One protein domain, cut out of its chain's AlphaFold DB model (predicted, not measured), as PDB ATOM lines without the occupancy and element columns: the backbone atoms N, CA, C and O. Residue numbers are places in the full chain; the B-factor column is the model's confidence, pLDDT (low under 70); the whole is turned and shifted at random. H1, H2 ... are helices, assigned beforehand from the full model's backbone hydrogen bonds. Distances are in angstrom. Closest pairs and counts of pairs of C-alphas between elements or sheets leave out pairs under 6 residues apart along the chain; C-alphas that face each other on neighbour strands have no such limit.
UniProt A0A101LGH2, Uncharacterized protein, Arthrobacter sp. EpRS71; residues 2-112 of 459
ATOM      1  N   LYS A   2      44.812   5.020 144.733       93.94
ATOM      2  CA  LYS A   2      46.274   5.080 144.646       93.94
ATOM      3  C   LYS A   2      46.820   3.863 143.889       93.94
ATOM      4  O   LYS A   2      46.222   2.790 143.917       93.94
ATOM      5  N   ASN A   3      47.965   4.025 143.226       90.00
ATOM      6  CA  ASN A   3      48.647   2.940 142.518       90.00
ATOM      7  C   ASN A   3      49.886   2.482 143.299       90.00
ATOM      8  O   ASN A   3      50.747   3.303 143.630       90.00
ATOM      9  N   TYR A   4      49.996   1.177 143.537       93.00
ATOM     10  CA  TYR A   4      51.135   0.562 144.213       93.00
ATOM     11  C   TYR A   4      51.750  -0.535 143.333       93.00
ATOM     12  O   TYR A   4      51.000  -1.201 142.612       93.00
ATOM     13  N   PRO A   5      53.086  -0.722 143.357       88.94
ATOM     14  CA  PRO A   5      53.750  -1.798 142.628       88.94
ATOM     15  C   PRO A   5      53.073  -3.149 142.844       88.94
ATOM     16  O   PRO A   5      52.735  -3.503 143.971       88.94
ATOM     17  N   ASN A   6      52.886  -3.917 141.773       87.88
ATOM     18  CA  ASN A   6      52.222  -5.217 141.839       87.88
ATOM     19  C   ASN A   6      53.206  -6.392 141.773       87.88
ATOM     20  O   ASN A   6      52.782  -7.528 141.951       87.88
ATOM     21  N   GLN A   7      54.499  -6.139 141.536       88.25
ATOM     22  CA  GLN A   7      55.528  -7.184 141.469       88.25
ATOM     23  C   GLN A   7      55.976  -7.712 142.842       88.25
ATOM     24  O   GLN A   7      56.581  -8.781 142.921       88.25
ATOM     25  N   ALA A   8      55.644  -7.012 143.927       88.38
ATOM     26  CA  ALA A   8      55.985  -7.370 145.305       88.38
ATOM     27  C   ALA A   8      54.989  -8.370 145.935       88.38
ATOM     28  O   ALA A   8      54.558  -8.207 147.073       88.38
ATOM     29  N   THR A   9      54.564  -9.394 145.187       88.25
ATOM     30  CA  THR A   9      53.474 -10.293 145.615       88.25
ATOM     31  C   THR A   9      53.852 -11.270 146.724       88.25
ATOM     32  O   THR A   9      52.960 -11.806 147.371       88.25
ATOM     33  N   THR A  10      55.141 -11.540 146.933       94.25
ATOM     34  CA  THR A  10      55.631 -12.428 147.996       94.25
ATOM     35  C   THR A  10      56.790 -11.774 148.728       94.25
ATOM     36  O   THR A  10      57.598 -11.062 148.127       94.25
ATOM     37  N   PHE A  11      56.893 -12.033 150.031       96.56
ATOM     38  CA  PHE A  11      57.968 -11.468 150.837       96.56
ATOM     39  C   PHE A  11      59.349 -12.013 150.434       96.56
ATOM     40  O   PHE A  11      60.315 -11.258 150.377       96.56
ATOM     41  N   GLU A  12      59.430 -13.285 150.033       96.19
ATOM     42  CA  GLU A  12      60.660 -13.891 149.512       96.19
ATOM     43  C   GLU A  12      61.258 -13.081 148.347       96.19
ATOM     44  O   GLU A  12      62.449 -12.779 148.345       96.19
ATOM     45  N   ARG A  13      60.432 -12.633 147.389       95.75
ATOM     46  CA  ARG A  13      60.901 -11.795 146.270       95.75
ATOM     47  C   ARG A  13      61.452 -10.451 146.741       95.75
ATOM     48  O   ARG A  13      62.442  -9.972 146.185       95.75
ATOM     49  N   ILE A  14      60.833  -9.849 147.755       97.50
ATOM     50  CA  ILE A  14      61.281  -8.581 148.346       97.50
ATOM     51  C   ILE A  14      62.644  -8.782 149.019       97.50
ATOM     52  O   ILE A  14      63.590  -8.060 148.701       97.50
ATOM     53  N   ARG A  15      62.774  -9.813 149.862       98.00
ATOM     54  CA  ARG A  15      64.029 -10.162 150.547       98.00
ATOM     55  C   ARG A  15      65.153 -10.480 149.559       98.00
ATOM     56  O   ARG A  15      66.237  -9.910 149.661       98.00
ATOM     57  N   ASN A  16      64.885 -11.318 148.561       98.00
ATOM     58  CA  ASN A  16      65.849 -11.673 147.518       98.00
ATOM     59  C   ASN A  16      66.305 -10.444 146.717       98.00
ATOM     60  O   ASN A  16      67.472 -10.338 146.325       98.00
ATOM     61  N   THR A  17      65.408  -9.475 146.510       98.50
ATOM     62  CA  THR A  17      65.767  -8.207 145.866       98.50
ATOM     63  C   THR A  17      66.663  -7.354 146.745       98.50
ATOM     64  O   THR A  17      67.689  -6.875 146.265       98.50
ATOM     65  N   LEU A  18      66.344  -7.228 148.033       98.69
ATOM     66  CA  LEU A  18      67.180  -6.516 148.996       98.69
ATOM     67  C   LEU A  18      68.590  -7.123 149.080       98.69
ATOM     68  O   LEU A  18      69.583  -6.401 148.999       98.69
ATOM     69  N   GLN A  19      68.691  -8.453 149.143       98.62
ATOM     70  CA  GLN A  19      69.970  -9.169 149.153       98.62
ATOM     71  C   GLN A  19      70.767  -8.938 147.860       98.62
ATOM     72  O   GLN A  19      71.996  -8.821 147.878       98.62
ATOM     73  N   THR A  20      70.074  -8.856 146.723       98.75
ATOM     74  CA  THR A  20      70.698  -8.571 145.426       98.75
ATOM     75  C   THR A  20      71.241  -7.143 145.371       98.75
ATOM     76  O   THR A  20      72.379  -6.952 144.944       98.75
ATOM     77  N   ILE A  21      70.484  -6.158 145.865       98.75
ATOM     78  CA  ILE A  21      70.933  -4.762 145.991       98.75
ATOM     79  C   ILE A  21      72.150  -4.674 146.917       98.75
ATOM     80  O   ILE A  21      73.160  -4.110 146.507       98.75
ATOM     81  N   ALA A  22      72.126  -5.318 148.090       98.62
ATOM     82  CA  ALA A  22      73.273  -5.353 149.004       98.62
ATOM     83  C   ALA A  22      74.541  -5.898 148.322       98.62
ATOM     84  O   ALA A  22      75.624  -5.323 148.428       98.62
ATOM     85  N   SER A  23      74.405  -6.992 147.566       98.50
ATOM     86  CA  SER A  23      75.516  -7.598 146.825       98.50
ATOM     87  C   SER A  23      76.022  -6.732 145.663       98.50
ATOM     88  O   SER A  23      77.202  -6.794 145.317       98.50
ATOM     89  N   LEU A  24      75.152  -5.936 145.039       98.50
ATOM     90  CA  LEU A  24      75.534  -4.956 144.020       98.50
ATOM     91  C   LEU A  24      76.228  -3.737 144.651       98.50
ATOM     92  O   LEU A  24      77.270  -3.331 144.141       98.50
ATOM     93  N   ASN A  25      75.736  -3.221 145.784       98.38
ATOM     94  CA  ASN A  25      76.387  -2.134 146.527       98.38
ATOM     95  C   ASN A  25      77.799  -2.532 146.983       98.38
ATOM     96  O   ASN A  25      78.735  -1.759 146.799       98.38
ATOM     97  N   ALA A  26      77.983  -3.759 147.488       98.19
ATOM     98  CA  ALA A  26      79.297  -4.282 147.881       98.19
ATOM     99  C   ALA A  26      80.307  -4.332 146.716       98.19
ATOM    100  O   ALA A  26      81.513  -4.263 146.935       98.19
ATOM    101  N   ARG A  27      79.817  -4.427 145.473       98.06
ATOM    102  CA  ARG A  27      80.619  -4.390 144.239       98.06
ATOM    103  C   ARG A  27      80.639  -3.012 143.570       98.06
ATOM    104  O   ARG A  27      81.102  -2.908 142.440       98.06
ATOM    105  N   GLN A  28      80.110  -1.981 144.232       97.75
ATOM    106  CA  GLN A  28      79.986  -0.617 143.703       97.75
ATOM    107  C   GLN A  28      79.229  -0.539 142.360       97.75
ATOM    108  O   GLN A  28      79.476   0.343 141.539       97.75
ATOM    109  N   ALA A  29      78.293  -1.462 142.115       97.94
ATOM    110  CA  ALA A  29      77.448  -1.445 140.926       97.94
ATOM    111  C   ALA A  29      76.245  -0.503 141.111       97.94
ATOM    112  O   ALA A  29      75.687  -0.397 142.204       97.94
ATOM    113  N   ASN A  30      75.806   0.146 140.026       97.69
ATOM    114  CA  ASN A  30      74.670   1.068 140.049       97.69
ATOM    115  C   ASN A  30      73.329   0.313 140.154       97.69
ATOM    116  O   ASN A  30      72.798  -0.188 139.164       97.69
ATOM    117  N   THR A  31      72.762   0.261 141.356       97.19
ATOM    118  CA  THR A  31      71.479  -0.393 141.672       97.19
ATOM    119  C   THR A  31      70.249   0.403 141.215       97.19
ATOM    120  O   THR A  31      69.145  -0.153 141.151       97.19
ATOM    121  N   LEU A  32      70.420   1.683 140.859       97.69
ATOM    122  CA  LEU A  32      69.367   2.514 140.269       97.69
ATOM    123  C   LEU A  32      69.139   2.195 138.786       97.69
ATOM    124  O   LEU A  32      68.053   2.466 138.270       97.69
ATOM    125  N   ASP A  33      70.105   1.570 138.103       97.69
ATOM    126  CA  ASP A  33      69.866   1.042 136.760       97.69
ATOM    127  C   ASP A  33      69.038  -0.246 136.835       97.69
ATOM    128  O   ASP A  33      69.512  -1.321 137.214       97.69
ATOM    129  N   ASP A  34      67.783  -0.140 136.402       97.81
ATOM    130  CA  ASP A  34      66.842  -1.256 136.299       97.81
ATOM    131  C   ASP A  34      67.384  -2.434 135.477       97.81
ATOM    132  O   ASP A  34      66.986  -3.575 135.700       97.81
ATOM    133  N   GLY A  35      68.270  -2.173 134.508       97.19
ATOM    134  CA  GLY A  35      68.943  -3.212 133.733       97.19
ATOM    135  C   GLY A  35      69.936  -3.997 134.583       97.19
ATOM    136  O   GLY A  35      69.910  -5.225 134.574       97.19
ATOM    137  N   ILE A  36      70.770  -3.307 135.361       98.00
ATOM    138  CA  ILE A  36      71.746  -3.949 136.250       98.00
ATOM    139  C   ILE A  36      71.018  -4.795 137.297       98.00
ATOM    140  O   ILE A  36      71.247  -6.001 137.374       98.00
ATOM    141  N   LEU A  37      70.089  -4.194 138.048       98.44
ATOM    142  CA  LEU A  37      69.350  -4.912 139.086       98.44
ATOM    143  C   LEU A  37      68.480  -6.032 138.492       98.44
ATOM    144  O   LEU A  37      68.522  -7.165 138.966       98.44
ATOM    145  N   GLY A  38      67.716  -5.751 137.435       97.81
ATOM    146  CA  GLY A  38      66.783  -6.715 136.846       97.81
ATOM    147  C   GLY A  38      67.460  -7.953 136.275       97.81
ATOM    148  O   GLY A  38      66.967  -9.066 136.464       97.81
ATOM    149  N   TYR A  39      68.603  -7.793 135.608       98.25
ATOM    150  CA  TYR A  39      69.328  -8.935 135.054       98.25
ATOM    151  C   TYR A  39      70.162  -9.679 136.093       98.25
ATOM    152  O   TYR A  39      70.322 -10.889 135.955       98.25
ATOM    153  N   GLU A  40      70.618  -9.014 137.157       98.31
ATOM    154  CA  GLU A  40      71.206  -9.703 138.308       98.31
ATOM    155  C   GLU A  40      70.150 -10.574 139.016       98.31
ATOM    156  O   GLU A  40      70.410 -11.745 139.291       98.31
ATOM    157  N   LEU A  41      68.927 -10.063 139.221       98.00
ATOM    158  CA  LEU A  41      67.810 -10.857 139.755       98.00
ATOM    159  C   LEU A  41      67.495 -12.067 138.868       98.00
ATOM    160  O   LEU A  41      67.280 -13.166 139.375       98.00
ATOM    161  N   ALA A  42      67.487 -11.876 137.548       97.06
ATOM    162  CA  ALA A  42      67.252 -12.958 136.600       97.06
ATOM    163  C   ALA A  42      68.365 -14.017 136.638       97.06
ATOM    164  O   ALA A  42      68.079 -15.212 136.683       97.06
ATOM    165  N   ALA A  43      69.632 -13.590 136.677       96.62
ATOM    166  CA  ALA A  43      70.787 -14.481 136.762       96.62
ATOM    167  C   ALA A  43      70.782 -15.319 138.051       96.62
ATOM    168  O   ALA A  43      71.171 -16.484 138.027       96.62
ATOM    169  N   ARG A  44      70.275 -14.755 139.154       95.88
ATOM    170  CA  ARG A  44      70.083 -15.446 140.441       95.88
ATOM    171  C   ARG A  44      68.802 -16.280 140.521       95.88
ATOM    172  O   ARG A  44      68.520 -16.842 141.570       95.88
ATOM    173  N   LYS A  45      68.015 -16.353 139.440       95.19
ATOM    174  CA  LYS A  45      66.694 -17.010 139.386       95.19
ATOM    175  C   LYS A  45      65.651 -16.408 140.351       95.19
ATOM    176  O   LYS A  45      64.618 -17.017 140.598       95.19
ATOM    177  N   PHE A  46      65.869 -15.185 140.841       94.38
ATOM    178  CA  PHE A  46      64.905 -14.431 141.659       94.38
ATOM    179  C   PHE A  46      63.868 -13.674 140.817       94.38
ATOM    180  O   PHE A  46      62.824 -13.254 141.318       94.38
ATOM    181  N   TYR A  47      64.147 -13.514 139.525       94.50
ATOM    182  CA  TYR A  47      63.174 -13.158 138.501       94.50
ATOM    183  C   TYR A  47      63.140 -14.263 137.446       94.50
ATOM    184  O   TYR A  47      64.187 -14.679 136.943       94.50
ATOM    185  N   THR A  48      61.939 -14.715 137.090       93.81
ATOM    186  CA  THR A  48      61.745 -15.768 136.096       93.81
ATOM    187  C   THR A  48      61.207 -15.204 134.784       93.81
ATOM    188  O   THR A  48      60.272 -14.403 134.748       93.81
ATOM    189  N   PHE A  49      61.804 -15.615 133.668       93.19
ATOM    190  CA  PHE A  49      61.275 -15.323 132.343       93.19
ATOM    191  C   PHE A  49      60.171 -16.319 131.993       93.19
ATOM    192  O   PHE A  49      60.296 -17.518 132.231       93.19
ATOM    193  N   ARG A  50      59.110 -15.838 131.342       85.94
ATOM    194  CA  ARG A  50      58.095 -16.720 130.751       85.94
ATOM    195  C   ARG A  50      58.722 -17.608 129.671       85.94
ATOM    196  O   ARG A  50      59.519 -17.100 128.874       85.94
ATOM    197  N   GLY A  51      58.298 -18.872 129.623       84.56
ATOM    198  CA  GLY A  51      58.718 -19.854 128.615       84.56
ATOM    199  C   GLY A  51      60.040 -20.562 128.919       84.56
ATOM    200  O   GLY A  51      60.602 -21.177 128.024       84.56
ATOM    201  N   ILE A  52      60.552 -20.446 130.146       89.62
ATOM    202  CA  ILE A  52      61.689 -21.235 130.626       89.62
ATOM    203  C   ILE A  52      61.185 -22.180 131.705       89.62
ATOM    204  O   ILE A  52      60.562 -21.731 132.668       89.62
ATOM    205  N   ASP A  53      61.489 -23.464 131.556       91.19
ATOM    206  CA  ASP A  53      61.371 -24.420 132.646       91.19
ATOM    207  C   ASP A  53      62.586 -24.281 133.573       91.19
ATOM    208  O   ASP A  53      63.697 -24.703 133.262       91.19
ATOM    209  N   TYR A  54      62.384 -23.649 134.727       89.00
ATOM    210  CA  TYR A  54      63.458 -23.394 135.685       89.00
ATOM    211  C   TYR A  54      63.933 -24.649 136.429       89.00
ATOM    212  O   TYR A  54      65.002 -24.581 137.046       89.00
ATOM    213  N   ALA A  55      63.189 -25.762 136.359       90.62
ATOM    214  CA  ALA A  55      63.602 -27.042 136.930       90.62
ATOM    215  C   ALA A  55      64.760 -27.666 136.138       90.62
ATOM    216  O   ALA A  55      65.652 -28.276 136.724       90.62
ATOM    217  N   THR A  56      64.782 -27.455 134.820       93.81
ATOM    218  CA  THR A  56      65.785 -28.021 133.905       93.81
ATOM    219  C   THR A  56      66.745 -26.976 133.326       93.81
ATOM    220  O   THR A  56      67.811 -27.333 132.826       93.81
ATOM    221  N   ALA A  57      66.426 -25.680 133.434       93.50
ATOM    222  CA  ALA A  57      67.233 -24.608 132.857       93.50
ATOM    223  C   ALA A  57      68.652 -24.506 133.438       93.50
ATOM    224  O   ALA A  57      68.868 -24.300 134.647       93.50
ATOM    225  N   THR A  58      69.619 -24.511 132.525       95.19
ATOM    226  CA  THR A  58      71.033 -24.257 132.793       95.19
ATOM    227  C   THR A  58      71.313 -22.753 132.932       95.19
ATOM    228  O   THR A  58      70.533 -21.914 132.469       95.19
ATOM    229  N   PRO A  59      72.447 -22.348 133.538       94.81
ATOM    230  CA  PRO A  59      72.864 -20.945 133.551       94.81
ATOM    231  C   PRO A  59      72.967 -20.322 132.148       94.81
ATOM    232  O   PRO A  59      72.656 -19.142 131.976       94.81
ATOM    233  N   GLN A  60      73.370 -21.101 131.142       95.69
ATOM    234  CA  GLN A  60      73.488 -20.668 129.751       95.69
ATOM    235  C   GLN A  60      72.122 -20.309 129.158       95.69
ATOM    236  O   GLN A  60      72.017 -19.279 128.492       95.69
ATOM    237  N   ASP A  61      71.074 -21.077 129.470       94.88
ATOM    238  CA  ASP A  61      69.703 -20.786 129.029       94.88
ATOM    239  C   ASP A  61      69.217 -19.446 129.588       94.88
ATOM    240  O   ASP A  61      68.654 -18.612 128.870       94.88
ATOM    241  N   ILE A  62      69.512 -19.183 130.866       96.38
ATOM    242  CA  ILE A  62      69.181 -17.908 131.510       96.38
ATOM    243  C   ILE A  62      69.929 -16.750 130.839       96.38
ATOM    244  O   ILE A  62      69.320 -15.721 130.539       96.38
ATOM    245  N   GLN A  63      71.224 -16.905 130.546       96.88
ATOM    246  CA  GLN A  63      72.004 -15.866 129.862       96.88
ATOM    247  C   GLN A  63      71.529 -15.625 128.424       96.88
ATOM    248  O   GLN A  63      71.406 -14.471 127.999       96.88
ATOM    249  N   ALA A  64      71.195 -16.688 127.689       95.81
ATOM    250  CA  ALA A  64      70.610 -16.587 126.356       95.81
ATOM    251  C   ALA A  64      69.295 -15.798 126.402       95.81
ATOM    252  O   ALA A  64      69.080 -14.884 125.600       95.81
ATOM    253  N   ARG A  65      68.448 -16.061 127.402       96.25
ATOM    254  CA  ARG A  65      67.201 -15.316 127.575       96.25
ATOM    255  C   ARG A  65      67.410 -13.868 127.996       96.25
ATOM    256  O   ARG A  65      66.718 -12.999 127.472       96.25
ATOM    257  N   ILE A  66      68.374 -13.580 128.870       97.12
ATOM    258  CA  ILE A  66      68.757 -12.203 129.214       97.12
ATOM    259  C   ILE A  66      69.180 -11.439 127.954       97.12
ATOM    260  O   ILE A  66      68.769 -10.293 127.772       97.12
ATOM    261  N   LYS A  67      69.951 -12.065 127.054       97.00
ATOM    262  CA  LYS A  67      70.358 -11.452 125.779       97.00
ATOM    263  C   LYS A  67      69.151 -11.112 124.900       97.00
ATOM    264  O   LYS A  67      69.085 -10.000 124.378       97.00
ATOM    265  N   LEU A  68      68.188 -12.028 124.776       95.81
ATOM    266  CA  LEU A  68      66.939 -11.780 124.043       95.81
ATOM    267  C   LEU A  68      66.112 -10.658 124.681       95.81
ATOM    268  O   LEU A  68      65.569  -9.814 123.974       95.81
ATOM    269  N   GLU A  69      66.034 -10.613 126.013       96.38
ATOM    270  CA  GLU A  69      65.318  -9.553 126.721       96.38
ATOM    271  C   GLU A  69      65.971  -8.185 126.490       96.38
ATOM    272  O   GLU A  69      65.269  -7.219 126.206       96.38
ATOM    273  N   LYS A  70      67.307  -8.103 126.545       96.62
ATOM    274  CA  LYS A  70      68.070  -6.868 126.291       96.62
ATOM    275  C   LYS A  70      67.863  -6.304 124.884       96.62
ATOM    276  O   LYS A  70      67.997  -5.098 124.703       96.62
ATOM    277  N   ALA A  71      67.539  -7.153 123.908       95.81
ATOM    278  CA  ALA A  71      67.281  -6.736 122.531       95.81
ATOM    279  C   ALA A  71      65.905  -6.066 122.340       95.81
ATOM    280  O   ALA A  71      65.684  -5.398 121.331       95.81
ATOM    281  N   LYS A  72      64.971  -6.219 123.290       94.00
ATOM    282  CA  LYS A  72      63.660  -5.553 123.234       94.00
ATOM    283  C   LYS A  72      63.797  -4.050 123.507       94.00
ATOM    284  O   LYS A  72      64.703  -3.652 124.240       94.00
ATOM    285  N   PRO A  73      62.862  -3.202 123.036       93.25
ATOM    286  CA  PRO A  73      62.775  -1.814 123.485       93.25
ATOM    287  C   PRO A  73      62.696  -1.730 125.015       93.25
ATOM    288  O   PRO A  73      62.016  -2.545 125.633       93.25
ATOM    289  N   GLY A  74      63.345  -0.738 125.633       85.62
ATOM    290  CA  GLY A  74      63.494  -0.663 127.094       85.62
ATOM    291  C   GLY A  74      62.183  -0.720 127.892       85.62
ATOM    292  O   GLY A  74      62.157  -1.320 128.962       85.62
ATOM    293  N   GLY A  75      61.089  -0.157 127.361       85.44
ATOM    294  CA  GLY A  75      59.753  -0.229 127.975       85.44
ATOM    295  C   GLY A  75      59.109  -1.622 127.945       85.44
ATOM    296  O   GLY A  75      58.190  -1.888 128.711       85.44
ATOM    297  N   ASN A  76      59.631  -2.524 127.113       91.00
ATOM    298  CA  ASN A  76      59.128  -3.884 126.914       91.00
ATOM    299  C   ASN A  76      60.011  -4.939 127.605       91.00
ATOM    300  O   ASN A  76      59.841  -6.137 127.371       91.00
ATOM    301  N   GLN A  77      60.972  -4.504 128.425       94.81
ATOM    302  CA  GLN A  77      61.866  -5.380 129.177       94.81
ATOM    303  C   GLN A  77      61.282  -5.635 130.571       94.81
ATOM    304  O   GLN A  77      61.448  -4.832 131.492       94.81
ATOM    305  N   GLY A  78      60.610  -6.774 130.744       94.06
ATOM    306  CA  GLY A  78      59.916  -7.143 131.979       94.06
ATOM    307  C   GLY A  78      60.843  -7.209 133.195       94.06
ATOM    308  O   GLY A  78      60.452  -6.789 134.281       94.06
ATOM    309  N   ALA A  79      62.099  -7.629 133.003       96.56
ATOM    310  CA  ALA A  79      63.102  -7.656 134.072       96.56
ATOM    311  C   ALA A  79      63.382  -6.254 134.650       96.56
ATOM    312  O   ALA A  79      63.522  -6.109 135.865       96.56
ATOM    313  N   ARG A  80      63.400  -5.216 133.798       97.38
ATOM    314  CA  ARG A  80      63.615  -3.823 134.222       97.38
ATOM    315  C   ARG A  80      62.403  -3.274 134.964       97.38
ATOM    316  O   ARG A  80      62.554  -2.670 136.020       97.38
ATOM    317  N   THR A  81      61.199  -3.538 134.457       95.06
ATOM    318  CA  THR A  81      59.950  -3.170 135.147       95.06
ATOM    319  C   THR A  81      59.867  -3.827 136.524       95.06
ATOM    320  O   THR A  81      59.588  -3.149 137.509       95.06
ATOM    321  N   ASN A  82      60.196  -5.119 136.616       95.44
ATOM    322  CA  ASN A  82      60.243  -5.843 137.882       95.44
ATOM    323  C   ASN A  82      61.243  -5.235 138.873       95.44
ATOM    324  O   ASN A  82      60.889  -4.994 140.025       95.44
ATOM    325  N   ALA A  83      62.468  -4.947 138.423       97.44
ATOM    326  CA  ALA A  83      63.491  -4.318 139.254       97.44
ATOM    327  C   ALA A  83      63.044  -2.956 139.798       97.44
ATOM    328  O   ALA A  83      63.168  -2.704 140.994       97.44
ATOM    329  N   ARG A  84      62.469  -2.107 138.939       96.88
ATOM    330  CA  ARG A  84      61.955  -0.787 139.321       96.88
ATOM    331  C   ARG A  84      60.872  -0.879 140.389       96.88
ATOM    332  O   ARG A  84      60.905  -0.142 141.368       96.88
ATOM    333  N   GLU A  85      59.910  -1.776 140.194       95.62
ATOM    334  CA  GLU A  85      58.773  -1.952 141.097       95.62
ATOM    335  C   GLU A  85      59.177  -2.523 142.463       95.62
ATOM    336  O   GLU A  85      58.715  -2.033 143.500       95.62
ATOM    337  N   LEU A  86      60.076  -3.509 142.484       97.56
ATOM    338  CA  LEU A  86      60.600  -4.065 143.732       97.56
ATOM    339  C   LEU A  86      61.508  -3.065 144.455       97.56
ATOM    340  O   LEU A  86      61.377  -2.908 145.666       97.56
ATOM    341  N   ARG A  87      62.363  -2.322 143.736       98.00
ATOM    342  CA  ARG A  87      63.182  -1.258 144.339       98.00
ATOM    343  C   ARG A  87      62.311  -0.161 144.945       98.00
ATOM    344  O   ARG A  87      62.571   0.243 146.071       98.00
ATOM    345  N   ARG A  88      61.245   0.267 144.258       96.56
ATOM    346  CA  ARG A  88      60.271   1.218 144.819       96.56
ATOM    347  C   ARG A  88      59.666   0.695 146.125       96.56
ATOM    348  O   ARG A  88      59.650   1.430 147.099       96.56
ATOM    349  N   THR A  89      59.259  -0.573 146.167       96.75
ATOM    350  CA  THR A  89      58.733  -1.197 147.397       96.75
ATOM    351  C   THR A  89      59.757  -1.166 148.541       96.75
ATOM    352  O   THR A  89      59.413  -0.839 149.671       96.75
ATOM    353  N   LEU A  90      61.029  -1.466 148.257       98.19
ATOM    354  CA  LEU A  90      62.105  -1.416 149.257       98.19
ATOM    355  C   LEU A  90      62.394   0.008 149.759       98.19
ATOM    356  O   LEU A  90      62.719   0.179 150.934       98.19
ATOM    357  N   ILE A  91      62.254   1.014 148.891       97.62
ATOM    358  CA  ILE A  91      62.353   2.437 149.252       97.62
ATOM    359  C   ILE A  91      61.160   2.871 150.110       97.62
ATOM    360  O   ILE A  91      61.334   3.591 151.096       97.62
ATOM    361  N   ASP A  92      59.955   2.411 149.775       96.12
ATOM    362  CA  ASP A  92      58.747   2.684 150.555       96.12
ATOM    363  C   ASP A  92      58.873   2.081 151.970       96.12
ATOM    364  O   ASP A  92      58.540   2.749 152.949       96.12
ATOM    365  N   PHE A  93      59.487   0.896 152.104       97.06
ATOM    366  CA  PHE A  93      59.845   0.269 153.389       97.06
ATOM    367  C   PHE A  93      61.081   0.852 154.086       97.06
ATOM    368  O   PHE A  93      61.423   0.412 155.183       97.06
ATOM    369  N   LYS A  94      61.774   1.825 153.479       97.81
ATOM    370  CA  LYS A  94      63.022   2.414 154.005       97.81
ATOM    371  C   LYS A  94      64.156   1.404 154.205       97.81
ATOM    372  O   LYS A  94      65.090   1.674 154.957       97.81
ATOM    373  N   TRP A  95      64.116   0.259 153.525       98.50
ATOM    374  CA  TRP A  95      65.202  -0.732 153.517       98.50
ATOM    375  C   TRP A  95      66.272  -0.412 152.473       98.50
ATOM    376  O   TRP A  95      67.404  -0.877 152.582       98.50
ATOM    377  N   VAL A  96      65.916   0.403 151.482       98.62
ATOM    378  CA  VAL A  96      66.820   1.007 150.498       98.62
ATOM    379  C   VAL A  96      66.541   2.511 150.473       98.62
ATOM    380  O   VAL A  96      65.387   2.915 150.603       98.62
ATOM    381  N   ASP A  97      67.571   3.344 150.354       98.19
ATOM    382  CA  ASP A  97      67.417   4.798 150.221       98.19
ATOM    383  C   ASP A  97      67.203   5.243 148.759       98.19
ATOM    384  O   ASP A  97      67.095   4.433 147.832       98.19
ATOM    385  N   THR A  98      67.081   6.551 148.538       97.00
ATOM    386  CA  THR A  98      66.845   7.129 147.206       97.00
ATOM    387  C   THR A  98      68.044   6.997 146.269       97.00
ATOM    388  O   THR A  98      67.884   7.052 145.049       97.00
ATOM    389  N   GLU A  99      69.223   6.756 146.828       97.69
ATOM    390  CA  GLU A  99      70.494   6.549 146.148       97.69
ATOM    391  C   GLU A  99      70.699   5.069 145.770       97.69
ATOM    392  O   GLU A  99      71.650   4.727 145.066       97.69
ATOM    393  N   GLY A 100      69.782   4.185 146.179       97.25
ATOM    394  CA  GLY A 100      69.830   2.757 145.876       97.25
ATOM    395  C   GLY A 100      70.774   1.975 146.790       97.25
ATOM    396  O   GLY A 100      71.222   0.883 146.414       97.25
ATOM    397  N   VAL A 101      71.091   2.515 147.964       98.44
ATOM    398  CA  VAL A 101      71.941   1.894 148.980       98.44
ATOM    399  C   VAL A 101      71.071   1.232 150.046       98.44
ATOM    400  O   VAL A 101      70.031   1.755 150.447       98.44
ATOM    401  N   VAL A 102      71.471   0.041 150.496       98.62
ATOM    402  CA  VAL A 102      70.792  -0.630 151.613       98.62
ATOM    403  C   VAL A 102      70.997   0.158 152.909       98.62
ATOM    404  O   VAL A 102      72.123   0.474 153.290       98.62
ATOM    405  N   THR A 103      69.897   0.463 153.593       98.62
ATOM    406  CA  THR A 103      69.898   1.222 154.851       98.62
ATOM    407  C   THR A 103      70.213   0.316 156.051       98.62
ATOM    408  O   THR A 103      70.146  -0.910 155.931       98.62
ATOM    409  N   PRO A 104      70.465   0.865 157.257       98.44
ATOM    410  CA  PRO A 104      70.604   0.053 158.468       98.44
ATOM    411  C   PRO A 104      69.405  -0.868 158.746       98.44
ATOM    412  O   PRO A 104      69.603  -2.005 159.167       98.44
ATOM    413  N   LEU A 105      68.175  -0.420 158.452       97.44
ATOM    414  CA  LEU A 105      66.967  -1.248 158.580       97.44
ATOM    415  C   LEU A 105      66.970  -2.406 157.577       97.44
ATOM    416  O   LEU A 105      66.654  -3.541 157.932       97.44
ATOM    417  N   GLY A 106      67.376  -2.138 156.333       98.38
ATOM    418  CA  GLY A 106      67.551  -3.190 155.334       98.38
ATOM    419  C   GLY A 106      68.625  -4.199 155.749       98.38
ATOM    420  O   GLY A 106      68.426  -5.408 155.624       98.38
ATOM    421  N   GLN A 107      69.732  -3.728 156.324       98.50
ATOM    422  CA  GLN A 107      70.799  -4.589 156.828       98.50
ATOM    423  C   GLN A 107      70.342  -5.447 158.014       98.50
ATOM    424  O   GLN A 107      70.666  -6.633 158.072       98.50
ATOM    425  N   GLN A 108      69.552  -4.871 158.924       98.19
ATOM    426  CA  GLN A 108      68.938  -5.593 160.036       98.19
ATOM    427  C   GLN A 108      68.036  -6.719 159.525       98.19
ATOM    428  O   GLN A 108      68.158  -7.848 159.999       98.19
ATOM    429  N   LEU A 109      67.193  -6.443 158.522       98.19
ATOM    430  CA  LEU A 109      66.355  -7.466 157.902       98.19
ATOM    431  C   LEU A 109      67.197  -8.574 157.259       98.19
ATOM    432  O   LEU A 109      66.912  -9.753 157.450       98.19
ATOM    433  N   LEU A 110      68.258  -8.232 156.525       98.25
ATOM    434  CA  LEU A 110      69.149  -9.236 155.931       98.25
ATOM    435  C   LEU A 110      69.865 -10.098 156.983       98.25
ATOM    436  O   LEU A 110      70.200 -11.244 156.690       98.25
ATOM    437  N   GLY A 111      70.061  -9.579 158.197       98.00
ATOM    438  CA  GLY A 111      70.629 -10.313 159.328       98.00
ATOM    439  C   GLY A 111      69.680 -11.320 159.989       98.00
ATOM    440  O   GLY A 111      70.131 -12.128 160.799       98.00
ATOM    441  N   THR A 112      68.382 -11.304 159.668       98.12
ATOM    442  CA  THR A 112      67.418 -12.266 160.221       98.12
ATOM    443  C   THR A 112      67.472 -13.616 159.505       98.12
ATOM    444  O   THR A 112      67.897 -13.720 158.352       98.12
TER     445      THR A 112
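AT A GLANCE: This is residues 2 to 112 of the 459 residues of an uncharacterized protein of Arthrobacter sp. EpRS71 (UniProt A0A101LGH2). H1, the longest helix, crosses H2 and H4, which cross each other to complete the core; H5 packs on H1 at one end and H3 on H2 at the other. The printed part has 111 residues, with five named helices, H1 to H5 in chain order, and no named strand: all helix. It is compact, radius of gyration of the C-alphas 13.8 A, spanning 36 by 31 by 27 A.

HOW THE PARTS SIT: H1, residues 11 to 26, touches H4, residues 78 to 92, about perpendicular at 89 degrees; closest C-alphas, Ile 14 and Leu 86, 6.5 A. H2, residues 34 to 43, touches H4; closest C-alphas, Asp 34 and Arg 80, 4.6 A. H2 touches H1 with closest C-alphas Leu 41 and Thr 20, 6.8 A. H5, residues 104 to 110, touches H1; closest C-alphas, Leu 110 and Gln 19, 6.8 A. H3, residues 59 to 70, forms a hairpin with H2, a shallow tilt of 24 degrees; closest C-alphas, Ile 62 and Ala 43, 6.5 A. In each helix every O i to N i+4 pair is within hydrogen-bond range.

IN THESE COORDINATES: H1 spans 22.7 A from C-alpha 11 (57.968, -11.468, 150.837); H4, 21.0 A. C-alpha 110 ends H5 (69.149, -9.236, 155.931).

THE WHOLE: The printed part has no cut. Links H2 to H3 and H4 to H5 are long. No printed residue is under 70 in pLDDT.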